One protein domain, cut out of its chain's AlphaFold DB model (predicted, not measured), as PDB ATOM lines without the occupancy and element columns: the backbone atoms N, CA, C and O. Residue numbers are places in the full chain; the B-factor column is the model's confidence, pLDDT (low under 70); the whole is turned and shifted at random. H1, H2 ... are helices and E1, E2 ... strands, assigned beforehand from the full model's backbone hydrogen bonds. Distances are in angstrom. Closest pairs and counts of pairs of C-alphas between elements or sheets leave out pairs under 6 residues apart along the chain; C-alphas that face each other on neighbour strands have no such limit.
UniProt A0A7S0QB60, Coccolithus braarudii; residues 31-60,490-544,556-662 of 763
ATOM      1  N   ALA A  31      28.689 -41.873 -13.932       91.38
ATOM      2  CA  ALA A  31      27.524 -42.193 -13.116       91.38
ATOM      3  C   ALA A  31      26.353 -42.663 -14.002       91.38
ATOM      4  O   ALA A  31      26.235 -42.220 -15.152       91.38
ATOM      5  N   PRO A  32      25.467 -43.543 -13.502       95.12
ATOM      6  CA  PRO A  32      24.253 -43.891 -14.225       95.12
ATOM      7  C   PRO A  32      23.327 -42.672 -14.359       95.12
ATOM      8  O   PRO A  32      23.214 -41.865 -13.442       95.12
ATOM      9  N   VAL A  33      22.636 -42.559 -15.497       97.06
ATOM     10  CA  VAL A  33      21.782 -41.397 -15.832       97.06
ATOM     11  C   VAL A  33      20.312 -41.742 -16.054       97.06
ATOM     12  O   VAL A  33      19.489 -40.848 -16.225       97.06
ATOM     13  N   LYS A  34      19.970 -43.032 -16.123       96.81
ATOM     14  CA  LYS A  34      18.580 -43.490 -16.247       96.81
ATOM     15  C   LYS A  34      18.423 -44.961 -15.883       96.81
ATOM     16  O   LYS A  34      19.365 -45.750 -15.993       96.81
ATOM     17  N   LEU A  35      17.184 -45.327 -15.578       98.19
ATOM     18  CA  LEU A  35      16.713 -46.706 -15.514       98.19
ATOM     19  C   LEU A  35      16.075 -47.121 -16.847       98.19
ATOM     20  O   LEU A  35      15.356 -46.341 -17.479       98.19
ATOM     21  N   LYS A  36      16.321 -48.360 -17.278       97.81
ATOM     22  CA  LYS A  36      15.655 -48.989 -18.428       97.81
ATOM     23  C   LYS A  36      14.897 -50.228 -17.968       97.81
ATOM     24  O   LYS A  36      15.532 -51.181 -17.529       97.81
ATOM     25  N   LEU A  37      13.577 -50.237 -18.146       98.38
ATOM     26  CA  LEU A  37      12.745 -51.416 -17.893       98.38
ATOM     27  C   LEU A  37      13.192 -52.579 -18.790       98.38
ATOM     28  O   LEU A  37      13.311 -52.417 -20.009       98.38
ATOM     29  N   ILE A  38      13.439 -53.734 -18.180       98.44
ATOM     30  CA  ILE A  38      13.779 -54.986 -18.863       98.44
ATOM     31  C   ILE A  38      12.561 -55.898 -18.925       98.44
ATOM     32  O   ILE A  38      12.239 -56.413 -19.994       98.44
ATOM     33  N   SER A  39      11.863 -56.053 -17.801       98.44
ATOM     34  CA  SER A  39      10.675 -56.891 -17.698       98.44
ATOM     35  C   SER A  39       9.767 -56.440 -16.564       98.44
ATOM     36  O   SER A  39      10.236 -55.877 -15.575       98.44
ATOM     37  N   ARG A  40       8.486 -56.783 -16.676       98.00
ATOM     38  CA  ARG A  40       7.483 -56.623 -15.624       98.00
ATOM     39  C   ARG A  40       6.628 -57.879 -15.557       98.00
ATOM     40  O   ARG A  40       6.025 -58.252 -16.561       98.00
ATOM     41  N   SER A  41       6.589 -58.508 -14.390       97.44
ATOM     42  CA  SER A  41       5.683 -59.616 -14.091       97.44
ATOM     43  C   SER A  41       4.475 -59.089 -13.335       97.44
ATOM     44  O   SER A  41       4.644 -58.321 -12.394       97.44
ATOM     45  N   PHE A  42       3.280 -59.522 -13.727       97.56
ATOM     46  CA  PHE A  42       2.079 -59.375 -12.910       97.56
ATOM     47  C   PHE A  42       1.971 -60.612 -12.024       97.56
ATOM     48  O   PHE A  42       1.946 -61.734 -12.530       97.56
ATOM     49  N   VAL A  43       1.978 -60.397 -10.717       97.44
ATOM     50  CA  VAL A  43       1.970 -61.440  -9.699       97.44
ATOM     51  C   VAL A  43       0.521 -61.658  -9.252       97.44
ATOM     52  O   VAL A  43      -0.158 -60.688  -8.909       97.44
ATOM     53  N   PRO A  44       0.015 -62.902  -9.272       96.88
ATOM     54  CA  PRO A  44      -1.299 -63.215  -8.730       96.88
ATOM     55  C   PRO A  44      -1.368 -62.945  -7.232       96.88
ATOM     56  O   PRO A  44      -0.382 -63.088  -6.514       96.88
ATOM     57  N   PHE A  45      -2.542 -62.548  -6.746       94.62
ATOM     58  CA  PHE A  45      -2.713 -62.301  -5.314       94.62
ATOM     59  C   PHE A  45      -2.822 -63.602  -4.507       94.62
ATOM     60  O   PHE A  45      -2.597 -63.590  -3.305       94.62
ATOM     61  N   ASP A  46      -3.122 -64.731  -5.144       94.62
ATOM     62  CA  ASP A  46      -3.041 -66.071  -4.559       94.62
ATOM     63  C   ASP A  46      -2.181 -66.989  -5.452       94.62
ATOM     64  O   ASP A  46      -1.300 -66.493  -6.153       94.62
ATOM     65  N   LEU A  47      -2.373 -68.312  -5.408       95.19
ATOM     66  CA  LEU A  47      -1.621 -69.264  -6.241       95.19
ATOM     67  C   LEU A  47      -2.275 -69.566  -7.601       95.19
ATOM     68  O   LEU A  47      -1.715 -70.320  -8.396       95.19
ATOM     69  N   ALA A  48      -3.458 -69.020  -7.892       94.69
ATOM     70  CA  ALA A  48      -4.093 -69.200  -9.190       94.69
ATOM     71  C   ALA A  48      -3.573 -68.142 -10.172       94.69
ATOM     72  O   ALA A  48      -3.822 -66.953 -10.012       94.69
ATOM     73  N   GLU A  49      -2.900 -68.570 -11.241       89.12
ATOM     74  CA  GLU A  49      -2.225 -67.673 -12.200       89.12
ATOM     75  C   GLU A  49      -3.130 -66.587 -12.810       89.12
ATOM     76  O   GLU A  49      -2.660 -65.519 -13.199       89.12
ATOM     77  N   THR A  50      -4.437 -66.838 -12.892       92.62
ATOM     78  CA  THR A  50      -5.418 -65.900 -13.448       92.62
ATOM     79  C   THR A  50      -5.917 -64.857 -12.449       92.62
ATOM     80  O   THR A  50      -6.599 -63.913 -12.850       92.62
ATOM     81  N   ASN A  51      -5.610 -65.007 -11.161       95.19
ATOM     82  CA  ASN A  51      -6.100 -64.143 -10.090       95.19
ATOM     83  C   ASN A  51      -5.228 -62.889  -9.968       95.19
ATOM     84  O   ASN A  51      -4.492 -62.676  -9.008       95.19
ATOM     85  N   LEU A  52      -5.328 -62.047 -10.993       95.81
ATOM     86  CA  LEU A  52      -4.646 -60.766 -11.121       95.81
ATOM     87  C   LEU A  52      -5.623 -59.632 -10.799       95.81
ATOM     88  O   LEU A  52      -6.683 -59.530 -11.417       95.81
ATOM     89  N   ALA A  53      -5.261 -58.744  -9.876       95.44
ATOM     90  CA  ALA A  53      -6.057 -57.560  -9.573       95.44
ATOM     91  C   ALA A  53      -5.192 -56.399  -9.069       95.44
ATOM     92  O   ALA A  53      -4.247 -56.591  -8.313       95.44
ATOM     93  N   PHE A  54      -5.574 -55.177  -9.444       96.06
ATOM     94  CA  PHE A  54      -5.054 -53.961  -8.825       96.06
ATOM     95  C   PHE A  54      -5.666 -53.764  -7.431       96.06
ATOM     96  O   PHE A  54      -6.879 -53.904  -7.276       96.06
ATOM     97  N   GLY A  55      -4.858 -53.342  -6.461       94.44
ATOM     98  CA  GLY A  55      -5.289 -52.862  -5.148       94.44
ATOM     99  C   GLY A  55      -5.576 -53.957  -4.121       94.44
ATOM    100  O   GLY A  55      -6.409 -53.744  -3.249       94.44
ATOM    101  N   VAL A  56      -4.941 -55.127  -4.251       93.44
ATOM    102  CA  VAL A  56      -5.137 -56.281  -3.348       93.44
ATOM    103  C   VAL A  56      -3.854 -56.727  -2.626       93.44
ATOM    104  O   VAL A  56      -3.845 -57.818  -2.063       93.44
ATOM    105  N   GLY A  57      -2.775 -55.939  -2.681       93.50
ATOM    106  CA  GLY A  57      -1.521 -56.260  -1.982       93.50
ATOM    107  C   GLY A  57      -0.847 -57.535  -2.501       93.50
ATOM    108  O   GLY A  57      -0.405 -58.374  -1.724       93.50
ATOM    109  N   ALA A  58      -0.829 -57.754  -3.822       95.00
ATOM    110  CA  ALA A  58      -0.335 -59.012  -4.405       95.00
ATOM    111  C   ALA A  58       1.201 -59.142  -4.385       95.00
ATOM    112  O   ALA A  58       1.730 -60.240  -4.558       95.00
ATOM    113  N   ALA A  59       1.909 -58.022  -4.226       95.25
ATOM    114  CA  ALA A  59       3.366 -57.951  -4.231       95.25
ATOM    115  C   ALA A  59       3.876 -56.990  -3.146       95.25
ATOM    116  O   ALA A  59       4.559 -56.017  -3.455       95.25
ATOM    117  N   GLU A  60       3.488 -57.251  -1.898       90.19
ATOM    118  CA  GLU A  60       3.755 -56.374  -0.748       90.19
ATOM    119  C   GLU A  60       5.250 -56.307  -0.421       90.19
ATOM    120  O   GLU A  60       5.883 -55.255  -0.417       90.19
ATOM    121  N   GLU A 490      -5.040 -48.042  -3.933       91.81
ATOM    122  CA  GLU A 490      -6.115 -49.035  -4.056       91.81
ATOM    123  C   GLU A 490      -7.522 -48.404  -4.120       91.81
ATOM    124  O   GLU A 490      -8.415 -48.912  -4.800       91.81
ATOM    125  N   LYS A 491      -7.702 -47.214  -3.528       92.19
ATOM    126  CA  LYS A 491      -8.950 -46.429  -3.551       92.19
ATOM    127  C   LYS A 491      -9.351 -45.953  -4.950       92.19
ATOM    128  O   LYS A 491     -10.481 -45.511  -5.141       92.19
ATOM    129  N   TYR A 492      -8.442 -46.014  -5.921       93.56
ATOM    130  CA  TYR A 492      -8.678 -45.653  -7.322       93.56
ATOM    131  C   TYR A 492      -9.028 -46.869  -8.185       93.56
ATOM    132  O   TYR A 492      -8.960 -46.794  -9.412       93.56
ATOM    133  N   THR A 493      -9.411 -47.987  -7.566       94.25
ATOM    134  CA  THR A 493     -10.029 -49.110  -8.274       94.25
ATOM    135  C   THR A 493     -11.464 -48.787  -8.729       94.25
ATOM    136  O   THR A 493     -12.021 -47.736  -8.404       94.25
ATOM    137  N   THR A 494     -12.098 -49.675  -9.501       93.50
ATOM    138  CA  THR A 494     -13.517 -49.549  -9.873       93.50
ATOM    139  C   THR A 494     -14.439 -50.220  -8.861       93.50
ATOM    140  O   THR A 494     -14.105 -51.263  -8.296       93.50
ATOM    141  N   VAL A 495     -15.643 -49.669  -8.692       94.06
ATOM    142  CA  VAL A 495     -16.738 -50.335  -7.963       94.06
ATOM    143  C   VAL A 495     -17.023 -51.706  -8.591       94.06
ATOM    144  O   VAL A 495     -17.107 -51.814  -9.813       94.06
ATOM    145  N   GLY A 496     -17.147 -52.741  -7.755       93.94
ATOM    146  CA  GLY A 496     -17.353 -54.135  -8.178       93.94
ATOM    147  C   GLY A 496     -16.100 -54.854  -8.699       93.94
ATOM    148  O   GLY A 496     -16.213 -55.917  -9.296       93.94
ATOM    149  N   SER A 497     -14.909 -54.270  -8.534       94.56
ATOM    150  CA  SER A 497     -13.641 -54.990  -8.731       94.56
ATOM    151  C   SER A 497     -13.329 -55.914  -7.549       94.56
ATOM    152  O   SER A 497     -13.847 -55.717  -6.452       94.56
ATOM    153  N   THR A 498     -12.382 -56.842  -7.725       94.81
ATOM    154  CA  THR A 498     -11.879 -57.704  -6.639       94.81
ATOM    155  C   THR A 498     -11.408 -56.902  -5.422       94.81
ATOM    156  O   THR A 498     -11.765 -57.240  -4.295       94.81
ATOM    157  N   ALA A 499     -10.658 -55.815  -5.638       93.25
ATOM    158  CA  ALA A 499     -10.233 -54.928  -4.556       93.25
ATOM    159  C   ALA A 499     -11.419 -54.247  -3.867       93.25
ATOM    160  O   ALA A 499     -11.464 -54.189  -2.643       93.25
ATOM    161  N   TYR A 500     -12.418 -53.784  -4.629       95.38
ATOM    162  CA  TYR A 500     -13.631 -53.216  -4.043       95.38
ATOM    163  C   TYR A 500     -14.383 -54.239  -3.194       95.38
ATOM    164  O   TYR A 500     -14.793 -53.913  -2.086       95.38
ATOM    165  N   ASP A 501     -14.553 -55.470  -3.668       95.00
ATOM    166  CA  ASP A 501     -15.331 -56.486  -2.954       95.00
ATOM    167  C   ASP A 501     -14.678 -56.887  -1.628       95.00
ATOM    168  O   ASP A 501     -15.383 -57.051  -0.624       95.00
ATOM    169  N   ARG A 502     -13.340 -56.949  -1.612       90.25
ATOM    170  CA  ARG A 502     -12.512 -57.244  -0.432       90.25
ATOM    171  C   ARG A 502     -12.283 -56.039   0.486       90.25
ATOM    172  O   ARG A 502     -11.878 -56.224   1.629       90.25
ATOM    173  N   ALA A 503     -12.558 -54.822   0.023       90.00
ATOM    174  CA  ALA A 503     -12.341 -53.611   0.803       90.00
ATOM    175  C   ALA A 503     -13.245 -53.537   2.047       90.00
ATOM    176  O   ALA A 503     -14.397 -53.995   2.056       90.00
ATOM    177  N   SER A 504     -12.732 -52.877   3.091       87.69
ATOM    178  CA  SER A 504     -13.507 -52.528   4.284       87.69
ATOM    179  C   SER A 504     -14.706 -51.637   3.933       87.69
ATOM    180  O   SER A 504     -14.753 -51.006   2.875       87.69
ATOM    181  N   ALA A 505     -15.688 -51.541   4.833       87.88
ATOM    182  CA  ALA A 505     -16.870 -50.707   4.603       87.88
ATOM    183  C   ALA A 505     -16.509 -49.235   4.312       87.88
ATOM    184  O   ALA A 505     -17.078 -48.633   3.402       87.88
ATOM    185  N   LEU A 506     -15.532 -48.674   5.033       84.56
ATOM    186  CA  LEU A 506     -15.048 -47.309   4.810       84.56
ATOM    187  C   LEU A 506     -14.314 -47.176   3.470       84.56
ATOM    188  O   LEU A 506     -14.586 -46.246   2.712       84.56
ATOM    189  N   ALA A 507     -13.453 -48.137   3.129       88.75
ATOM    190  CA  ALA A 507     -12.745 -48.127   1.853       88.75
ATOM    191  C   ALA A 507     -13.706 -48.258   0.655       88.75
ATOM    192  O   ALA A 507     -13.526 -47.574  -0.350       88.75
ATOM    193  N   LYS A 508     -14.790 -49.042   0.768       93.75
ATOM    194  CA  LYS A 508     -15.855 -49.106  -0.255       93.75
ATOM    195  C   LYS A 508     -16.511 -47.746  -0.498       93.75
ATOM    196  O   LYS A 508     -16.785 -47.407  -1.649       93.75
ATOM    197  N   ILE A 509     -16.734 -46.959   0.556       90.88
ATOM    198  CA  ILE A 509     -17.274 -45.596   0.436       90.88
ATOM    199  C   ILE A 509     -16.288 -44.710  -0.329       90.88
ATOM    200  O   ILE A 509     -16.685 -44.054  -1.288       90.88
ATOM    201  N   GLU A 510     -15.006 -44.728   0.032       89.12
ATOM    202  CA  GLU A 510     -13.985 -43.920  -0.644       89.12
ATOM    203  C   GLU A 510     -13.793 -44.318  -2.113       89.12
ATOM    204  O   GLU A 510     -13.705 -43.447  -2.978       89.12
ATOM    205  N   ILE A 511     -13.801 -45.618  -2.426       92.94
ATOM    206  CA  ILE A 511     -13.769 -46.105  -3.811       92.94
ATOM    207  C   ILE A 511     -15.002 -45.609  -4.570       92.94
ATOM    208  O   ILE A 511     -14.882 -45.120  -5.695       92.94
ATOM    209  N   ALA A 512     -16.193 -45.704  -3.975       92.44
ATOM    210  CA  ALA A 512     -17.418 -45.224  -4.605       92.44
ATOM    211  C   ALA A 512     -17.367 -43.712  -4.870       92.44
ATOM    212  O   ALA A 512     -17.797 -43.278  -5.938       92.44
ATOM    213  N   GLU A 513     -16.811 -42.920  -3.951       89.00
ATOM    214  CA  GLU A 513     -16.581 -41.487  -4.158       89.00
ATOM    215  C   GLU A 513     -15.582 -41.236  -5.289       89.00
ATOM    216  O   GLU A 513     -15.863 -40.434  -6.180       89.00
ATOM    217  N   ASN A 514     -14.487 -41.999  -5.344       89.75
ATOM    218  CA  ASN A 514     -13.507 -41.874  -6.420       89.75
ATOM    219  C   ASN A 514     -14.047 -42.294  -7.805       89.75
ATOM    220  O   ASN A 514     -13.446 -42.027  -8.841       89.75
ATOM    221  N   ASN A 515     -15.194 -42.970  -7.860       91.44
ATOM    222  CA  ASN A 515     -15.838 -43.378  -9.109       91.44
ATOM    223  C   ASN A 515     -16.985 -42.442  -9.535       91.44
ATOM    224  O   ASN A 515     -17.536 -42.620 -10.624       91.44
ATOM    225  N   LYS A 516     -17.355 -41.445  -8.719       87.62
ATOM    226  CA  LYS A 516     -18.494 -40.546  -8.972       87.62
ATOM    227  C   LYS A 516     -18.040 -39.151  -9.392       87.62
ATOM    228  O   LYS A 516     -17.128 -38.565  -8.818       87.62
ATOM    229  N   LEU A 517     -18.742 -38.568 -10.366       82.94
ATOM    230  CA  LEU A 517     -18.606 -37.140 -10.666       82.94
ATOM    231  C   LEU A 517     -19.332 -36.322  -9.598       82.94
ATOM    232  O   LEU A 517     -20.535 -36.497  -9.402       82.94
ATOM    233  N   ARG A 518     -18.636 -35.383  -8.955       69.88
ATOM    234  CA  ARG A 518     -19.283 -34.387  -8.095       69.88
ATOM    235  C   ARG A 518     -19.867 -33.261  -8.952       69.88
ATOM    236  O   ARG A 518     -19.215 -32.754  -9.862       69.88
ATOM    237  N   THR A 519     -21.122 -32.898  -8.691       56.75
ATOM    238  CA  THR A 519     -21.946 -32.018  -9.542       56.75
ATOM    239  C   THR A 519     -21.705 -30.516  -9.364       56.75
ATOM    240  O   THR A 519     -22.388 -29.728 -10.011       56.75
ATOM    241  N   ALA A 520     -20.725 -30.075  -8.572       51.12
ATOM    242  CA  ALA A 520     -20.432 -28.651  -8.439       51.12
ATOM    243  C   ALA A 520     -18.952 -28.383  -8.116       51.12
ATOM    244  O   ALA A 520     -18.436 -28.848  -7.107       51.12
ATOM    245  N   VAL A 521     -18.329 -27.570  -8.975       46.16
ATOM    246  CA  VAL A 521     -17.116 -26.758  -8.753       46.16
ATOM    247  C   VAL A 521     -15.786 -27.503  -8.524       46.16
ATOM    248  O   VAL A 521     -15.416 -27.859  -7.413       46.16
ATOM    249  N   VAL A 522     -15.036 -27.633  -9.627       45.78
ATOM    250  CA  VAL A 522     -13.581 -27.388  -9.776       45.78
ATOM    251  C   VAL A 522     -12.677 -27.817  -8.612       45.78
ATOM    252  O   VAL A 522     -11.865 -27.046  -8.123       45.78
ATOM    253  N   LEU A 523     -12.763 -29.083  -8.221       48.12
ATOM    254  CA  LEU A 523     -11.630 -29.821  -7.674       48.12
ATOM    255  C   LEU A 523     -11.718 -31.246  -8.237       48.12
ATOM    256  O   LEU A 523     -12.170 -32.157  -7.549       48.12
ATOM    257  N   ASP A 524     -11.329 -31.426  -9.509       47.38
ATOM    258  CA  ASP A 524     -11.081 -32.753 -10.104       47.38
ATOM    259  C   ASP A 524     -10.257 -33.567  -9.099       47.38
ATOM    260  O   ASP A 524      -9.241 -33.064  -8.626       47.38
ATOM    261  N   GLY A 525     -10.675 -34.765  -8.693       55.88
ATOM    262  CA  GLY A 525      -9.848 -35.552  -7.772       55.88
ATOM    263  C   GLY A 525     -10.535 -36.695  -7.050       55.88
ATOM    264  O   GLY A 525      -9.826 -37.609  -6.636       55.88
ATOM    265  N   ASP A 526     -11.860 -36.670  -6.912       71.12
ATOM    266  CA  ASP A 526     -12.597 -37.852  -6.466       71.12
ATOM    267  C   ASP A 526     -12.860 -38.716  -7.714       71.12
ATOM    268  O   ASP A 526     -12.094 -39.643  -7.962       71.12
ATOM    269  N   GLY A 527     -13.791 -38.347  -8.602       84.19
ATOM    270  CA  GLY A 527     -13.969 -38.992  -9.915       84.19
ATOM    271  C   GLY A 527     -13.692 -38.083 -11.119       84.19
ATOM    272  O   GLY A 527     -13.814 -36.861 -11.049       84.19
ATOM    273  N   CYS A 528     -13.357 -38.691 -12.258       88.81
ATOM    274  CA  CYS A 528     -13.039 -38.030 -13.523       88.81
ATOM    275  C   CYS A 528     -14.009 -38.426 -14.641       88.81
ATOM    276  O   CYS A 528     -14.436 -39.575 -14.742       88.81
ATOM    277  N   ARG A 529     -14.314 -37.473 -15.539       90.00
ATOM    278  CA  ARG A 529     -15.176 -37.715 -16.719       90.00
ATOM    279  C   ARG A 529     -14.561 -38.698 -17.707       90.00
ATOM    280  O   ARG A 529     -15.285 -39.425 -18.373       90.00
ATOM    281  N   ASN A 530     -13.238 -38.658 -17.808       91.56
ATOM    282  CA  ASN A 530     -12.449 -39.569 -18.611       91.56
ATOM    283  C   ASN A 530     -11.347 -40.155 -17.729       91.56
ATOM    284  O   ASN A 530     -10.397 -39.460 -17.364       91.56
ATOM    285  N   ARG A 531     -11.485 -41.438 -17.407       93.00
ATOM    286  CA  ARG A 531     -10.499 -42.217 -16.648       93.00
ATOM    287  C   ARG A 531      -9.360 -42.788 -17.509       93.00
ATOM    288  O   ARG A 531      -8.556 -43.565 -17.012       93.00
ATOM    289  N   GLY A 532      -9.294 -42.426 -18.790       94.62
ATOM    290  CA  GLY A 532      -8.293 -42.889 -19.759       94.62
ATOM    291  C   GLY A 532      -8.863 -43.716 -20.915       94.62
ATOM    292  O   GLY A 532      -8.155 -43.947 -21.888       94.62
ATOM    293  N   ASP A 533     -10.134 -44.123 -20.840       95.38
ATOM    294  CA  ASP A 533     -10.852 -44.940 -21.837       95.38
ATOM    295  C   ASP A 533     -12.144 -44.264 -22.352       95.38
ATOM    296  O   ASP A 533     -13.011 -44.914 -22.935       95.38
ATOM    297  N   GLY A 534     -12.309 -42.962 -22.101       93.06
ATOM    298  CA  GLY A 534     -13.509 -42.200 -22.461       93.06
ATOM    299  C   GLY A 534     -14.697 -42.394 -21.514       93.06
ATOM    300  O   GLY A 534     -15.754 -41.812 -21.757       93.06
ATOM    301  N   LYS A 535     -14.549 -43.173 -20.434       92.69
ATOM    302  CA  LYS A 535     -15.608 -43.409 -19.442       92.69
ATOM    303  C   LYS A 535     -15.366 -42.628 -18.154       92.69
ATOM    304  O   LYS A 535     -14.243 -42.238 -17.829       92.69
ATOM    305  N   ILE A 536     -16.442 -42.461 -17.393       91.44
ATOM    306  CA  ILE A 536     -16.398 -41.921 -16.035       91.44
ATOM    307  C   ILE A 536     -15.764 -42.955 -15.096       91.44
ATOM    308  O   ILE A 536     -15.998 -44.157 -15.236       91.44
ATOM    309  N   GLY A 537     -14.980 -42.492 -14.127       92.56
ATOM    310  CA  GLY A 537     -14.475 -43.322 -13.036       92.56
ATOM    311  C   GLY A 537     -13.279 -42.681 -12.335       92.56
ATOM    312  O   GLY A 537     -13.159 -41.456 -12.374       92.56
ATOM    313  N   PRO A 538     -12.385 -43.474 -11.724       93.19
ATOM    314  CA  PRO A 538     -11.234 -42.953 -10.996       93.19
ATOM    315  C   PRO A 538     -10.321 -42.140 -11.906       93.19
ATOM    316  O   PRO A 538     -10.154 -42.429 -13.091       93.19
ATOM    317  N   CYS A 539      -9.722 -41.102 -11.343       92.88
ATOM    318  CA  CYS A 539      -8.871 -40.185 -12.082       92.88
ATOM    319  C   CYS A 539      -7.504 -40.793 -12.472       92.88
ATOM    320  O   CYS A 539      -6.891 -41.505 -11.673       92.88
ATOM    321  N   PRO A 540      -6.970 -40.483 -13.673       95.00
ATOM    322  CA  PRO A 540      -5.541 -40.620 -13.963       95.00
ATOM    323  C   PRO A 540      -4.696 -39.760 -13.013       95.00
ATOM    324  O   PRO A 540      -5.183 -38.745 -12.516       95.00
ATOM    325  N   LEU A 541      -3.421 -40.107 -12.813       94.69
ATOM    326  CA  LEU A 541      -2.537 -39.452 -11.835       94.69
ATOM    327  C   LEU A 541      -2.392 -37.947 -12.102       94.69
ATOM    328  O   LEU A 541      -2.439 -37.147 -11.176       94.69
ATOM    329  N   GLN A 542      -2.348 -37.528 -13.373       93.31
ATOM    330  CA  GLN A 542      -2.258 -36.101 -13.724       93.31
ATOM    331  C   GLN A 542      -3.464 -35.261 -13.284       93.31
ATOM    332  O   GLN A 542      -3.419 -34.035 -13.329       93.31
ATOM    333  N   ARG A 543      -4.572 -35.907 -12.912       92.12
ATOM    334  CA  ARG A 543      -5.782 -35.258 -12.392       92.12
ATOM    335  C   ARG A 543      -5.835 -35.273 -10.865       92.12
ATOM    336  O   ARG A 543      -6.802 -34.781 -10.292       92.12
ATOM    337  N   THR A 544      -4.811 -35.815 -10.207       91.56
ATOM    338  CA  THR A 544      -4.681 -35.850  -8.746       91.56
ATOM    339  C   THR A 544      -3.464 -35.075  -8.241       91.56
ATOM    340  O   THR A 544      -3.165 -35.168  -7.055       91.56
ATOM    341  N   ILE A 556       8.195 -40.838   1.175       93.00
ATOM    342  CA  ILE A 556       9.058 -41.956   0.763       93.00
ATOM    343  C   ILE A 556       8.743 -43.142   1.659       93.00
ATOM    344  O   ILE A 556       8.802 -42.994   2.871       93.00
ATOM    345  N   GLU A 557       8.473 -44.288   1.045       88.62
ATOM    346  CA  GLU A 557       8.176 -45.534   1.759       88.62
ATOM    347  C   GLU A 557       9.355 -46.488   1.707       88.62
ATOM    348  O   GLU A 557       9.906 -46.891   2.724       88.62
ATOM    349  N   ALA A 558       9.774 -46.811   0.484       92.06
ATOM    350  CA  ALA A 558      10.793 -47.804   0.230       92.06
ATOM    351  C   ALA A 558      12.105 -47.141  -0.189       92.06
ATOM    352  O   ALA A 558      12.136 -46.202  -1.001       92.06
ATOM    353  N   LEU A 559      13.197 -47.685   0.335       95.38
ATOM    354  CA  LEU A 559      14.548 -47.372  -0.093       95.38
ATOM    355  C   LEU A 559      15.411 -48.625  -0.116       95.38
ATOM    356  O   LEU A 559      15.164 -49.567   0.631       95.38
ATOM    357  N   ASP A 560      16.455 -48.589  -0.929       96.19
ATOM    358  CA  ASP A 560      17.581 -49.509  -0.818       96.19
ATOM    359  C   ASP A 560      18.875 -48.787  -1.216       96.19
ATOM    360  O   ASP A 560      18.844 -47.807  -1.972       96.19
ATOM    361  N   VAL A 561      20.010 -49.236  -0.683       95.50
ATOM    362  CA  VAL A 561      21.330 -48.628  -0.889       95.50
ATOM    363  C   VAL A 561      22.392 -49.706  -1.079       95.50
ATOM    364  O   VAL A 561      22.450 -50.689  -0.349       95.50
ATOM    365  N   GLY A 562      23.252 -49.527  -2.076       91.25
ATOM    366  CA  GLY A 562      24.283 -50.507  -2.390       91.25
ATOM    367  C   GLY A 562      25.264 -50.030  -3.451       91.25
ATOM    368  O   GLY A 562      25.103 -48.970  -4.058       91.25
ATOM    369  N   VAL A 563      26.306 -50.826  -3.689       87.75
ATOM    370  CA  VAL A 563      27.325 -50.496  -4.690       87.75
ATOM    371  C   VAL A 563      26.807 -50.820  -6.091       87.75
ATOM    372  O   VAL A 563      26.698 -51.978  -6.486       87.75
ATOM    373  N   ILE A 564      26.532 -49.783  -6.878       90.19
ATOM    374  CA  ILE A 564      25.979 -49.867  -8.229       90.19
ATOM    375  C   ILE A 564      26.859 -49.058  -9.176       90.19
ATOM    376  O   ILE A 564      27.191 -47.903  -8.923       90.19
ATOM    377  N   CYS A 565      27.265 -49.673 -10.290       86.56
ATOM    378  CA  CYS A 565      28.189 -49.062 -11.253       86.56
ATOM    379  C   CYS A 565      29.508 -48.557 -10.605       86.56
ATOM    380  O   CYS A 565      30.111 -47.613 -11.109       86.56
ATOM    381  N   GLY A 566      29.949 -49.172  -9.495       81.31
ATOM    382  CA  GLY A 566      31.142 -48.769  -8.732       81.31
ATOM    383  C   GLY A 566      30.938 -47.600  -7.760       81.31
ATOM    384  O   GLY A 566      31.906 -47.146  -7.163       81.31
ATOM    385  N   ARG A 567      29.706 -47.111  -7.591       88.75
ATOM    386  CA  ARG A 567      29.346 -46.001  -6.696       88.75
ATOM    387  C   ARG A 567      28.396 -46.489  -5.613       88.75
ATOM    388  O   ARG A 567      27.631 -47.419  -5.858       88.75
ATOM    389  N   MET A 568      28.407 -45.863  -4.442       91.81
ATOM    390  CA  MET A 568      27.372 -46.110  -3.438       91.81
ATOM    391  C   MET A 568      26.090 -45.409  -3.890       91.81
ATOM    392  O   MET A 568      26.006 -44.187  -3.831       91.81
ATOM    393  N   ILE A 569      25.112 -46.155  -4.393       96.06
ATOM    394  CA  ILE A 569      23.861 -45.614  -4.928       96.06
ATOM    395  C   ILE A 569      22.722 -45.949  -3.981       96.06
ATOM    396  O   ILE A 569      22.585 -47.098  -3.572       96.06
ATOM    397  N   ALA A 570      21.871 -44.965  -3.697       97.81
ATOM    398  CA  ALA A 570      20.584 -45.207  -3.059       97.81
ATOM    399  C   ALA A 570      19.439 -44.931  -4.030       97.81
ATOM    400  O   ALA A 570      19.469 -43.971  -4.810       97.81
ATOM    401  N   VAL A 571      18.409 -45.763  -3.957       98.44
ATOM    402  CA  VAL A 571      17.164 -45.611  -4.705       98.44
ATOM    403  C   VAL A 571      16.035 -45.448  -3.705       98.44
ATOM    404  O   VAL A 571      15.859 -46.293  -2.838       98.44
ATOM    405  N   THR A 572      15.268 -44.368  -3.832       97.44
ATOM    406  CA  THR A 572      14.166 -44.032  -2.915       97.44
ATOM    407  C   THR A 572      12.892 -43.775  -3.703       97.44
ATOM    408  O   THR A 572      12.959 -43.113  -4.745       97.44
ATOM    409  N   VAL A 573      11.736 -44.246  -3.230       96.56
ATOM    410  CA  VAL A 573      10.473 -44.171  -3.987       96.56
ATOM    411  C   VAL A 573       9.355 -43.519  -3.185       96.56
ATOM    412  O   VAL A 573       9.089 -43.889  -2.045       96.56
ATOM    413  N   VAL A 574       8.658 -42.568  -3.814       95.06
ATOM    414  CA  VAL A 574       7.430 -41.976  -3.271       95.06
ATOM    415  C   VAL A 574       6.270 -42.946  -3.481       95.06
ATOM    416  O   VAL A 574       5.877 -43.201  -4.625       95.06
ATOM    417  N   LYS A 575       5.674 -43.436  -2.389       89.69
ATOM    418  CA  LYS A 575       4.642 -44.495  -2.394       89.69
ATOM    419  C   LYS A 575       3.474 -44.202  -3.335       89.69
ATOM    420  O   LYS A 575       3.007 -45.071  -4.067       89.69
ATOM    421  N   ARG A 576       2.985 -42.956  -3.298       91.00
ATOM    422  CA  ARG A 576       1.681 -42.557  -3.864       91.00
ATOM    423  C   ARG A 576       1.743 -41.997  -5.286       91.00
ATOM    424  O   ARG A 576       0.712 -41.961  -5.953       91.00
ATOM    425  N   SER A 577       2.916 -41.550  -5.732       93.75
ATOM    426  CA  SER A 577       3.121 -40.971  -7.068       93.75
ATOM    427  C   SER A 577       4.107 -41.760  -7.925       93.75
ATOM    428  O   SER A 577       4.301 -41.408  -9.084       93.75
ATOM    429  N   SER A 578       4.722 -42.821  -7.390       95.50
ATOM    430  CA  SER A 578       5.647 -43.698  -8.121       95.50
ATOM    431  C   SER A 578       6.854 -42.974  -8.731       95.50
ATOM    432  O   SER A 578       7.434 -43.445  -9.715       95.50
ATOM    433  N   ILE A 579       7.227 -41.822  -8.165       97.56
ATOM    434  CA  ILE A 579       8.465 -41.127  -8.510       97.56
ATOM    435  C   ILE A 579       9.595 -41.743  -7.688       97.56
ATOM    436  O   ILE A 579       9.556 -41.777  -6.458       97.56
ATOM    437  N   THR A 580      10.616 -42.201  -8.392       97.88
ATOM    438  CA  THR A 580      11.873 -42.700  -7.853       97.88
ATOM    439  C   THR A 580      12.953 -41.635  -7.985       97.88
ATOM    440  O   THR A 580      13.077 -40.994  -9.031       97.88
ATOM    441  N   PHE A 581      13.777 -41.499  -6.953       98.44
ATOM    442  CA  PHE A 581      14.978 -40.669  -6.941       98.44
ATOM    443  C   PHE A 581      16.196 -41.579  -6.808       98.44
ATOM    444  O   PHE A 581      16.209 -42.477  -5.964       98.44
ATOM    445  N   VAL A 582      17.197 -41.364  -7.662       98.50
ATOM    446  CA  VAL A 582      18.448 -42.128  -7.655       98.50
ATOM    447  C   VAL A 582      19.576 -41.200  -7.242       98.50
ATOM    448  O   VAL A 582      19.859 -40.213  -7.922       98.50
ATOM    449  N   TRP A 583      20.214 -41.529  -6.129       97.75
ATOM    450  CA  TRP A 583      21.218 -40.706  -5.471       97.75
ATOM    451  C   TRP A 583      22.568 -41.396  -5.485       97.75
ATOM    452  O   TRP A 583      22.652 -42.611  -5.329       97.75
ATOM    453  N   ASP A 584      23.619 -40.604  -5.592       96.19
ATOM    454  CA  ASP A 584      24.976 -41.021  -5.300       96.19
ATOM    455  C   ASP A 584      25.359 -40.600  -3.880       96.19
ATOM    456  O   ASP A 584      25.493 -39.411  -3.583       96.19
ATOM    457  N   PHE A 585      25.527 -41.598  -3.022       94.88
ATOM    458  CA  PHE A 585      25.935 -41.504  -1.625       94.88
ATOM    459  C   PHE A 585      27.408 -41.870  -1.415       94.88
ATOM    460  O   PHE A 585      27.824 -42.104  -0.284       94.88
ATOM    461  N   SER A 586      28.229 -41.879  -2.472       90.12
ATOM    462  CA  SER A 586      29.677 -42.104  -2.333       90.12
ATOM    463  C   SER A 586      30.352 -41.029  -1.468       90.12
ATOM    464  O   SER A 586      31.423 -41.271  -0.932       90.12
ATOM    465  N   VAL A 587      29.713 -39.864  -1.283       92.44
ATOM    466  CA  VAL A 587      30.055 -38.869  -0.251       92.44
ATOM    467  C   VAL A 587      28.800 -38.585   0.594       92.44
ATOM    468  O   VAL A 587      27.994 -37.731   0.215       92.44
ATOM    469  N   PRO A 588      28.596 -39.281   1.731       92.00
ATOM    470  CA  PRO A 588      27.326 -39.254   2.473       92.00
ATOM    471  C   PRO A 588      26.919 -37.891   3.048       92.00
ATOM    472  O   PRO A 588      25.742 -37.661   3.307       92.00
ATOM    473  N   THR A 589      27.875 -36.982   3.249       92.81
ATOM    474  CA  THR A 589      27.633 -35.613   3.737       92.81
ATOM    475  C   THR A 589      27.083 -34.681   2.657       92.81
ATOM    476  O   THR A 589      26.449 -33.677   2.974       92.81
ATOM    477  N   THR A 590      27.325 -34.989   1.382       93.69
ATOM    478  CA  THR A 590      26.909 -34.170   0.234       93.69
ATOM    479  C   THR A 590      26.498 -35.061  -0.941       93.69
ATOM    480  O   THR A 590      27.145 -35.029  -1.993       93.69
ATOM    481  N   PRO A 591      25.447 -35.883  -0.789       95.38
ATOM    482  CA  PRO A 591      25.007 -36.775  -1.847       95.38
ATOM    483  C   PRO A 591      24.500 -35.995  -3.064       95.38
ATOM    484  O   PRO A 591      23.953 -34.889  -2.961       95.38
ATOM    485  N   VAL A 592      24.660 -36.599  -4.238       95.88
ATOM    486  CA  VAL A 592      24.267 -36.008  -5.521       95.88
ATOM    487  C   VAL A 592      23.031 -36.728  -6.043       95.88
ATOM    488  O   VAL A 592      23.050 -37.941  -6.224       95.88
ATOM    489  N   LEU A 593      21.952 -35.994  -6.327       97.62
ATOM    490  CA  LEU A 593      20.832 -36.559  -7.081       97.62
ATOM    491  C   LEU A 593      21.291 -36.783  -8.526       97.62
ATOM    492  O   LEU A 593      21.618 -35.822  -9.218       97.62
ATOM    493  N   LEU A 594      21.314 -38.034  -8.980       97.38
ATOM    494  CA  LEU A 594      21.728 -38.373 -10.340       97.38
ATOM    495  C   LEU A 594      20.595 -38.137 -11.337       97.38
ATOM    496  O   LEU A 594      20.797 -37.504 -12.370       97.38
ATOM    497  N   PHE A 595      19.406 -38.659 -11.037       98.19
ATOM    498  CA  PHE A 595      18.208 -38.474 -11.852       98.19
ATOM    499  C   PHE A 595      16.947 -38.887 -11.084       98.19
ATOM    500  O   PHE A 595      17.005 -39.569 -10.056       98.19
ATOM    501  N   THR A 596      15.791 -38.511 -11.630       98.44
ATOM    502  CA  THR A 596      14.481 -39.011 -11.199       98.44
ATOM    503  C   THR A 596      13.873 -39.909 -12.281       98.44
ATOM    504  O   THR A 596      14.211 -39.808 -13.465       98.44
ATOM    505  N   HIS A 597      12.996 -40.831 -11.888       98.31
ATOM    506  CA  HIS A 597      12.331 -41.757 -12.803       98.31
ATOM    507  C   HIS A 597      10.904 -42.048 -12.335       98.31
ATOM    508  O   HIS A 597      10.689 -42.300 -11.159       98.31
ATOM    509  N   HIS A 598       9.927 -42.054 -13.240       98.12
ATOM    510  CA  HIS A 598       8.547 -42.411 -12.904       98.12
ATOM    511  C   HIS A 598       8.245 -43.863 -13.305       98.12
ATOM    512  O   HIS A 598       8.317 -44.202 -14.488       98.12
ATOM    513  N   LEU A 599       7.839 -44.710 -12.352       98.19
ATOM    514  CA  LEU A 599       7.703 -46.165 -12.558       98.19
ATOM    515  C   LEU A 599       6.469 -46.579 -13.379       98.19
ATOM    516  O   LEU A 599       6.481 -47.624 -14.032       98.19
ATOM    517  N   SER A 600       5.429 -45.735 -13.420       97.50
ATOM    518  CA  SER A 600       4.200 -45.952 -14.211       97.50
ATOM    519  C   SER A 600       3.839 -44.774 -15.143       97.50
ATOM    520  O   SER A 600       2.873 -44.055 -14.888       97.50
ATOM    521  N   PRO A 601       4.578 -44.504 -16.239       97.12
ATOM    522  CA  PRO A 601       4.279 -43.367 -17.124       97.12
ATOM    523  C   PRO A 601       2.861 -43.383 -17.723       97.12
ATOM    524  O   PRO A 601       2.288 -42.323 -17.983       97.12
ATOM    525  N   ALA A 602       2.265 -44.569 -17.908       97.62
ATOM    526  CA  ALA A 602       0.883 -44.722 -18.365       97.62
ATOM    527  C   ALA A 602      -0.135 -44.090 -17.399       97.62
ATOM    528  O   ALA A 602      -1.159 -43.567 -17.849       97.62
ATOM    529  N   SER A 603       0.176 -44.054 -16.095       96.94
ATOM    530  CA  SER A 603      -0.667 -43.425 -15.069       96.94
ATOM    531  C   SER A 603      -0.899 -41.937 -15.316       96.94
ATOM    532  O   SER A 603      -1.874 -41.383 -14.808       96.94
ATOM    533  N   ARG A 604      -0.056 -41.278 -16.127       97.19
ATOM    534  CA  ARG A 604      -0.281 -39.889 -16.533       97.19
ATOM    535  C   ARG A 604      -1.671 -39.719 -17.130       97.19
ATOM    536  O   ARG A 604      -2.401 -38.826 -16.721       97.19
ATOM    537  N   THR A 605      -2.051 -40.564 -18.083       97.06
ATOM    538  CA  THR A 605      -3.294 -40.402 -18.855       97.06
ATOM    539  C   THR A 605      -4.339 -41.474 -18.577       97.06
ATOM    540  O   THR A 605      -5.500 -41.274 -18.932       97.06
ATOM    541  N   LYS A 606      -3.966 -42.567 -17.906       97.44
ATOM    542  CA  LYS A 606      -4.855 -43.672 -17.548       97.44
ATOM    543  C   LYS A 606      -4.984 -43.802 -16.033       97.44
ATOM    544  O   LYS A 606      -4.015 -43.642 -15.295       97.44
ATOM    545  N   SER A 607      -6.189 -44.095 -15.564       95.62
ATOM    546  CA  SER A 607      -6.408 -44.522 -14.183       95.62
ATOM    547  C   SER A 607      -5.849 -45.932 -13.964       95.62
ATOM    548  O   SER A 607      -5.644 -46.658 -14.947       95.62
ATOM    549  N   PRO A 608      -5.621 -46.353 -12.707       95.50
ATOM    550  CA  PRO A 608      -5.030 -47.659 -12.440       95.50
ATOM    551  C   PRO A 608      -5.814 -48.822 -13.072       95.50
ATOM    552  O   PRO A 608      -5.185 -49.612 -13.766       95.50
ATOM    553  N   PRO A 609      -7.161 -48.897 -12.999       94.75
ATOM    554  CA  PRO A 609      -7.912 -49.980 -13.644       94.75
ATOM    555  C   PRO A 609      -7.737 -50.043 -15.164       94.75
ATOM    556  O   PRO A 609      -7.680 -51.132 -15.727       94.75
ATOM    557  N   VAL A 610      -7.641 -48.891 -15.838       97.06
ATOM    558  CA  VAL A 610      -7.463 -48.840 -17.298       97.06
ATOM    559  C   VAL A 610      -6.051 -49.271 -17.681       97.06
ATOM    560  O   VAL A 610      -5.892 -50.112 -18.561       97.06
ATOM    561  N   ALA A 611      -5.034 -48.726 -17.007       97.56
ATOM    562  CA  ALA A 611      -3.642 -49.087 -17.262       97.56
ATOM    563  C   ALA A 611      -3.347 -50.550 -16.895       97.56
ATOM    564  O   ALA A 611      -2.515 -51.194 -17.526       97.56
ATOM    565  N   TYR A 612      -4.011 -51.080 -15.867       96.81
ATOM    566  CA  TYR A 612      -3.864 -52.472 -15.458       96.81
ATOM    567  C   TYR A 612      -4.457 -53.413 -16.508       96.81
ATOM    568  O   TYR A 612      -3.795 -54.356 -16.929       96.81
ATOM    569  N   ALA A 613      -5.677 -53.132 -16.980       95.38
ATOM    570  CA  ALA A 613      -6.388 -53.986 -17.932       95.38
ATOM    571  C   ALA A 613      -5.673 -54.148 -19.286       95.38
ATOM    572  O   ALA A 613      -5.837 -55.178 -19.934       95.38
ATOM    573  N   ASP A 614      -4.886 -53.159 -19.718       95.56
ATOM    574  CA  ASP A 614      -4.094 -53.241 -20.953       95.56
ATOM    575  C   ASP A 614      -2.600 -53.538 -20.724       95.56
ATOM    576  O   ASP A 614      -1.812 -53.512 -21.671       95.56
ATOM    577  N   GLY A 615      -2.208 -53.829 -19.479       95.94
ATOM    578  CA  GLY A 615      -0.841 -54.186 -19.098       95.94
ATOM    579  C   GLY A 615       0.166 -53.032 -19.134       95.94
ATOM    580  O   GLY A 615       1.363 -53.272 -18.981       95.94
ATOM    581  N   SER A 616      -0.275 -51.783 -19.336       97.50
ATOM    582  CA  SER A 616       0.615 -50.613 -19.381       97.50
ATOM    583  C   SER A 616       0.925 -49.996 -18.015       97.50
ATOM    584  O   SER A 616       1.815 -49.144 -17.929       97.50
ATOM    585  N   ILE A 617       0.220 -50.406 -16.954       97.44
ATOM    586  CA  ILE A 617       0.501 -49.959 -15.586       97.44
ATOM    587  C   ILE A 617       1.935 -50.317 -15.188       97.44
ATOM    588  O   ILE A 617       2.494 -51.337 -15.604       97.44
ATOM    589  N   GLY A 618       2.550 -49.441 -14.400       97.31
ATOM    590  CA  GLY A 618       3.779 -49.760 -13.701       97.31
ATOM    591  C   GLY A 618       3.632 -49.920 -12.216       97.31
ATOM    592  O   GLY A 618       2.551 -50.240 -11.741       97.31
ATOM    593  N   ASP A 619       4.740 -49.756 -11.508       97.38
ATOM    594  CA  ASP A 619       4.787 -50.081 -10.091       97.38
ATOM    595  C   ASP A 619       4.108 -48.963  -9.288       97.38
ATOM    596  O   ASP A 619       4.552 -47.811  -9.299       97.38
ATOM    597  N   ILE A 620       2.983 -49.295  -8.653       96.38
ATOM    598  CA  ILE A 620       2.181 -48.403  -7.804       96.38
ATOM    599  C   ILE A 620       2.199 -48.940  -6.376       96.38
ATOM    600  O   ILE A 620       1.994 -50.139  -6.173       96.38
ATOM    601  N   GLY A 621       2.408 -48.049  -5.400       94.06
ATOM    602  CA  GLY A 621       2.569 -48.430  -3.999       94.06
ATOM    603  C   GLY A 621       3.796 -49.314  -3.825       94.06
ATOM    604  O   GLY A 621       3.666 -50.479  -3.486       94.06
ATOM    605  N   VAL A 622       4.974 -48.800  -4.177       95.19
ATOM    606  CA  VAL A 622       6.213 -49.558  -3.988       95.19
ATOM    607  C   VAL A 622       6.578 -49.565  -2.513       95.19
ATOM    608  O   VAL A 622       6.813 -48.496  -1.951       95.19
ATOM    609  N   GLU A 623       6.669 -50.759  -1.938       88.00
ATOM    610  CA  GLU A 623       6.996 -50.975  -0.518       88.00
ATOM    611  C   GLU A 623       8.279 -51.797  -0.327       88.00
ATOM    612  O   GLU A 623       8.826 -51.893   0.767       88.00
ATOM    613  N   SER A 624       8.812 -52.362  -1.413       92.62
ATOM    614  CA  SER A 624      10.006 -53.198  -1.378       92.62
ATOM    615  C   SER A 624      10.855 -52.992  -2.633       92.62
ATOM    616  O   SER A 624      10.341 -52.903  -3.758       92.62
ATOM    617  N   ILE A 625      12.171 -52.896  -2.440       96.12
ATOM    618  CA  ILE A 625      13.178 -52.642  -3.477       96.12
ATOM    619  C   ILE A 625      14.343 -53.604  -3.249       96.12
ATOM    620  O   ILE A 625      14.687 -53.896  -2.108       96.12
ATOM    621  N   ALA A 626      14.958 -54.077  -4.333       96.00
ATOM    622  CA  ALA A 626      16.248 -54.757  -4.270       96.00
ATOM    623  C   ALA A 626      17.205 -54.169  -5.308       96.00
ATOM    624  O   ALA A 626      16.964 -54.275  -6.518       96.00
ATOM    625  N   LEU A 627      18.288 -53.559  -4.841       96.19
ATOM    626  CA  LEU A 627      19.436 -53.181  -5.649       96.19
ATOM    627  C   LEU A 627      20.305 -54.404  -5.917       96.19
ATOM    628  O   LEU A 627      20.709 -55.124  -5.011       96.19
ATOM    629  N   LEU A 628      20.613 -54.620  -7.191       94.25
ATOM    630  CA  LEU A 628      21.415 -55.741  -7.650       94.25
ATOM    631  C   LEU A 628      22.651 -55.191  -8.343       94.25
ATOM    632  O   LEU A 628      22.553 -54.464  -9.340       94.25
ATOM    633  N   ASP A 629      23.828 -55.580  -7.867       89.50
ATOM    634  CA  ASP A 629      25.034 -55.363  -8.648       89.50
ATOM    635  C   ASP A 629      24.989 -56.189  -9.952       89.50
ATOM    636  O   ASP A 629      24.065 -56.962 -10.236       89.50
ATOM    637  N   ALA A 630      25.984 -56.000 -10.814       88.31
ATOM    638  CA  ALA A 630      25.998 -56.682 -12.101       88.31
ATOM    639  C   ALA A 630      26.186 -58.207 -12.009       88.31
ATOM    640  O   ALA A 630      25.819 -58.900 -12.958       88.31
ATOM    641  N   GLN A 631      26.760 -58.727 -10.922       85.38
ATOM    642  CA  GLN A 631      26.982 -60.160 -10.718       85.38
ATOM    643  C   GLN A 631      25.731 -60.847 -10.168       85.38
ATOM    644  O   GLN A 631      25.392 -61.939 -10.630       85.38
ATOM    645  N   SER A 632      25.033 -60.188  -9.247       88.50
ATOM    646  CA  SER A 632      23.793 -60.663  -8.632       88.50
ATOM    647  C   SER A 632      22.583 -60.524  -9.554       88.50
ATOM    648  O   SER A 632      21.609 -61.260  -9.438       88.50
ATOM    649  N   SER A 633      22.626 -59.591 -10.507       93.62
ATOM    650  CA  SER A 633      21.522 -59.332 -11.431       93.62
ATOM    651  C   SER A 633      21.306 -60.460 -12.452       93.62
ATOM    652  O   SER A 633      22.255 -60.892 -13.121       93.62
ATOM    653  N   PRO A 634      20.047 -60.863 -12.728       91.69
ATOM    654  CA  PRO A 634      19.749 -61.905 -13.715       91.69
ATOM    655  C   PRO A 634      20.090 -61.478 -15.151       91.69
ATOM    656  O   PRO A 634      20.162 -62.312 -16.055       91.69
ATOM    657  N   THR A 635      20.322 -60.183 -15.375       92.06
ATOM    658  CA  THR A 635      20.706 -59.634 -16.678       92.06
ATOM    659  C   THR A 635      22.223 -59.646 -16.910       92.06
ATOM    660  O   THR A 635      22.669 -59.492 -18.054       92.06
ATOM    661  N   GLY A 636      23.031 -59.779 -15.852       89.75
ATOM    662  CA  GLY A 636      24.482 -59.557 -15.888       89.75
ATOM    663  C   GLY A 636      24.908 -58.079 -15.930       89.75
ATOM    664  O   GLY A 636      26.062 -57.784 -16.237       89.75
ATOM    665  N   ALA A 637      23.984 -57.143 -15.693       92.75
ATOM    666  CA  ALA A 637      24.255 -55.716 -15.518       92.75
ATOM    667  C   ALA A 637      23.564 -55.204 -14.254       92.75
ATOM    668  O   ALA A 637      22.509 -55.720 -13.886       92.75
ATOM    669  N   ALA A 638      24.138 -54.181 -13.621       95.81
ATOM    670  CA  ALA A 638      23.584 -53.616 -12.401       95.81
ATOM    671  C   ALA A 638      22.130 -53.180 -12.629       95.81
ATOM    672  O   ALA A 638      21.791 -52.569 -13.655       95.81
ATOM    673  N   ALA A 639      21.272 -53.540 -11.685       97.75
ATOM    674  CA  ALA A 639      19.831 -53.490 -11.829       97.75
ATOM    675  C   ALA A 639      19.138 -53.153 -10.508       97.75
ATOM    676  O   ALA A 639      19.746 -53.135  -9.444       97.75
ATOM    677  N   VAL A 640      17.847 -52.878 -10.600       98.50
ATOM    678  CA  VAL A 640      16.954 -52.701  -9.462       98.50
ATOM    679  C   VAL A 640      15.646 -53.426  -9.747       98.50
ATOM    680  O   VAL A 640      15.145 -53.388 -10.876       98.50
ATOM    681  N   ILE A 641      15.115 -54.106  -8.736       98.56
ATOM    682  CA  ILE A 641      13.775 -54.689  -8.759       98.56
ATOM    683  C   ILE A 641      12.864 -53.848  -7.869       98.56
ATOM    684  O   ILE A 641      13.213 -53.571  -6.723       98.56
ATOM    685  N   PHE A 642      11.702 -53.465  -8.395       98.31
ATOM    686  CA  PHE A 642      10.625 -52.829  -7.636       98.31
ATOM    687  C   PHE A 642       9.452 -53.794  -7.505       98.31
ATOM    688  O   PHE A 642       9.039 -54.385  -8.508       98.31
ATOM    689  N   ALA A 643       8.901 -53.910  -6.298       97.38
ATOM    690  CA  ALA A 643       7.617 -54.557  -6.063       97.38
ATOM    691  C   ALA A 643       6.543 -53.486  -5.861       97.38
ATOM    692  O   ALA A 643       6.619 -52.698  -4.923       97.38
ATOM    693  N   GLY A 644       5.578 -53.418  -6.775       96.94
ATOM    694  CA  GLY A 644       4.404 -52.566  -6.629       96.94
ATOM    695  C   GLY A 644       3.289 -53.342  -5.947       96.94
ATOM    696  O   GLY A 644       2.583 -54.093  -6.620       96.94
ATOM    697  N   ALA A 645       3.113 -53.140  -4.643       95.19
ATOM    698  CA  ALA A 645       2.112 -53.817  -3.817       95.19
ATOM    699  C   ALA A 645       0.705 -53.719  -4.409       95.19
ATOM    700  O   ALA A 645      -0.028 -54.702  -4.555       95.19
ATOM    701  N   GLN A 646       0.345 -52.508  -4.830       94.81
ATOM    702  CA  GLN A 646      -0.992 -52.206  -5.321       94.81
ATOM    703  C   GLN A 646      -1.159 -52.580  -6.785       94.81
ATOM    704  O   GLN A 646      -2.226 -53.033  -7.189       94.81
ATOM    705  N   SER A 647      -0.123 -52.404  -7.602       96.81
ATOM    706  CA  SER A 647      -0.141 -52.875  -8.985       96.81
ATOM    707  C   SER A 647       0.057 -54.383  -9.109       96.81
ATOM    708  O   SER A 647      -0.113 -54.894 -10.208       96.81
ATOM    709  N   GLY A 648       0.410 -55.098  -8.037       96.50
ATOM    710  CA  GLY A 648       0.752 -56.518  -8.101       96.50
ATOM    711  C   GLY A 648       1.864 -56.792  -9.111       96.50
ATOM    712  O   GLY A 648       1.790 -57.764  -9.857       96.50
ATOM    713  N   THR A 649       2.850 -55.898  -9.218       97.50
ATOM    714  CA  THR A 649       3.912 -55.989 -10.229       97.50
ATOM    715  C   THR A 649       5.272 -56.218  -9.600       97.50
ATOM    716  O   THR A 649       5.590 -55.632  -8.570       97.50
ATOM    717  N   LEU A 650       6.103 -57.017 -10.269       98.00
ATOM    718  CA  LEU A 650       7.528 -57.136  -9.983       98.00
ATOM    719  C   LEU A 650       8.319 -56.735 -11.231       98.00
ATOM    720  O   LEU A 650       8.275 -57.418 -12.262       98.00
ATOM    721  N   SER A 651       9.016 -55.605 -11.158       98.44
ATOM    722  CA  SER A 651       9.626 -54.959 -12.323       98.44
ATOM    723  C   SER A 651      11.133 -54.859 -12.193       98.44
ATOM    724  O   SER A 651      11.641 -54.301 -11.227       98.44
ATOM    725  N   LEU A 652      11.847 -55.353 -13.203       98.69
ATOM    726  CA  LEU A 652      13.306 -55.349 -13.273       98.69
ATOM    727  C   LEU A 652      13.780 -54.235 -14.209       98.69
ATOM    728  O   LEU A 652      13.434 -54.216 -15.395       98.69
ATOM    729  N   TYR A 653      14.620 -53.344 -13.693       98.75
ATOM    730  CA  TYR A 653      15.218 -52.235 -14.430       98.75
ATOM    731  C   TYR A 653      16.742 -52.324 -14.411       98.75
ATOM    732  O   TYR A 653      17.332 -52.631 -13.386       98.75
ATOM    733  N   GLU A 654      17.398 -51.988 -15.519       98.19
ATOM    734  CA  GLU A 654      18.856 -51.826 -15.579       98.19
ATOM    735  C   GLU A 654      19.266 -50.359 -15.452       98.19
ATOM    736  O   GLU A 654      18.646 -49.479 -16.061       98.19
ATOM    737  N   PHE A 655      20.386 -50.113 -14.775       97.81
ATOM    738  CA  PHE A 655      21.062 -48.818 -14.807       97.81
ATOM    739  C   PHE A 655      21.800 -48.621 -16.141       97.81
ATOM    740  O   PHE A 655      22.430 -49.538 -16.689       97.81
ATOM    741  N   ARG A 656      21.711 -47.407 -16.692       96.69
ATOM    742  CA  ARG A 656      22.351 -47.018 -17.956       96.69
ATOM    743  C   ARG A 656      23.314 -45.859 -17.764       96.69
ATOM    744  O   ARG A 656      22.958 -44.866 -17.132       96.69
ATOM    745  N   LEU A 657      24.484 -45.977 -18.382       94.75
ATOM    746  CA  LEU A 657      25.489 -44.919 -18.462       94.75
ATOM    747  C   LEU A 657      25.114 -43.871 -19.536       94.75
ATOM    748  O   LEU A 657      24.207 -44.125 -20.341       94.75
ATOM    749  N   PRO A 658      25.776 -42.693 -19.566       94.31
ATOM    750  CA  PRO A 658      25.471 -41.616 -20.516       94.31
ATOM    751  C   PRO A 658      25.538 -42.031 -21.991       94.31
ATOM    752  O   PRO A 658      24.715 -41.590 -22.791       94.31
ATOM    753  N   ASP A 659      26.462 -42.924 -22.345       92.62
ATOM    754  CA  ASP A 659      26.618 -43.483 -23.697       92.62
ATOM    755  C   ASP A 659      25.557 -44.552 -24.047       92.62
ATOM    756  O   ASP A 659      25.554 -45.115 -25.141       92.62
ATOM    757  N   GLY A 660      24.638 -44.844 -23.120       91.62
ATOM    758  CA  GLY A 660      23.602 -45.864 -23.258       91.62
ATOM    759  C   GLY A 660      24.071 -47.288 -22.958       91.62
ATOM    760  O   GLY A 660      23.247 -48.209 -23.009       91.62
ATOM    761  N   SER A 661      25.346 -47.485 -22.620       92.19
ATOM    762  CA  SER A 661      25.883 -48.788 -22.242       92.19
ATOM    763  C   SER A 661      25.318 -49.273 -20.897       92.19
ATOM    764  O   SER A 661      24.662 -48.547 -20.137       92.19
ATOM    765  N   ARG A 662      25.497 -50.571 -20.636       93.50
ATOM    766  CA  ARG A 662      25.057 -51.228 -19.397       93.50
ATOM    767  C   ARG A 662      26.146 -51.061 -18.342       93.50
ATOM    768  O   ARG A 662      27.321 -51.203 -18.670       93.50
TER     769      ARG A 662
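What this domain is: This is residues 31 to 60, 490 to 544 and 556 to 662 of the 763 residues of a protein of Coccolithus braarudii (UniProt A0A7S0QB60). Two twisted four-stranded sheets lie face to face as a sandwich, and the edge strands E2 and E6 come together along one side of it. Beyond one end of the strands lie the short helices H3 and H4, and farther out the pair H1 and H2 with the long loops of residues 515 to 544. The 192 printed residues hold, along the chain, E1 H1 H2 E2 E3 E4 E5 H3 H4 E6 E7 E8; the class is mixed, helices and strands, though only 85 residues are in named elements. Both sheets are antiparallel, in the orders E1 E8 E7 E6 and E2 E3 E4 E5. The whole is compact, with a radius of gyration of the C-alphas of 18.0 A and spans of 54 by 41 by 28 A.

Where its parts are: One sheet has E1, residues 34 to 42, 23.1 A long, from C-alpha 34 at (18.580, -43.490, -16.247); E8, residues 649 to 656, 21.9 A, ending with C-alpha 656 at (22.351, -47.018, -17.956); E7, 639 to 644; and E6, 622 to 628. E1 bends by 57 degrees at residue 38. The other has E2, 556 to 564, 20.7 A; E3, 567 to 574, 22.5 A; E4, 579 to 584; and E5, 592 to 598. The helices are H1, 498 to 502; H2, 505 to 514, 14.5 A, from C-alpha 505 at (-16.870, -50.707, 4.603); H3, 601 to 604; and H4, 608 to 613.

How they stand to each other: E1 is antiparallel to E8, with N 38 and O 652 at 2.8 A. E6 E7 E8 form a meander, each strand the antiparallel neighbour of the one before, made of the hairpins E6 and E7, with N 628 and O 639 at 2.8 A, and E7 and E8, with N 640 and O 653 at 2.8 A. E2 E3 E4 E5 form another meander, with N 564 and O 567, N 572 and O 581, and N 580 and O 597 at 2.8, 3.0 and 2.8 A. The sheets form a sandwich, two sheets face to face, their strands at 27 degrees. The closest C-alphas of E2 and E6, those of Ala 558 and Glu 623, are 5.0 A apart. H1 and H2 touch, the closest C-alphas, those of Tyr 500 and Lys 508, 6.0 A apart. H3 and H4 are close but not clearly touching, Ala 602 and Ala 611 having the closest C-alphas, 6.4 A. In H1, H2 and H4 every O i to N i+4 pair is within hydrogen-bond range; H3 is too short for one.

The domain as a whole: The C-alphas of Ala 520 and Gln 631 are farthest apart, 57.0 A. Residues 61 to 489 and 545 to 555 are not printed; the C-alpha gaps are 12.7 A and 17.8 A. Of the links printed whole, none is long. Mean pLDDT of the printed part is 92.3; residues 518 to 525 are under 70.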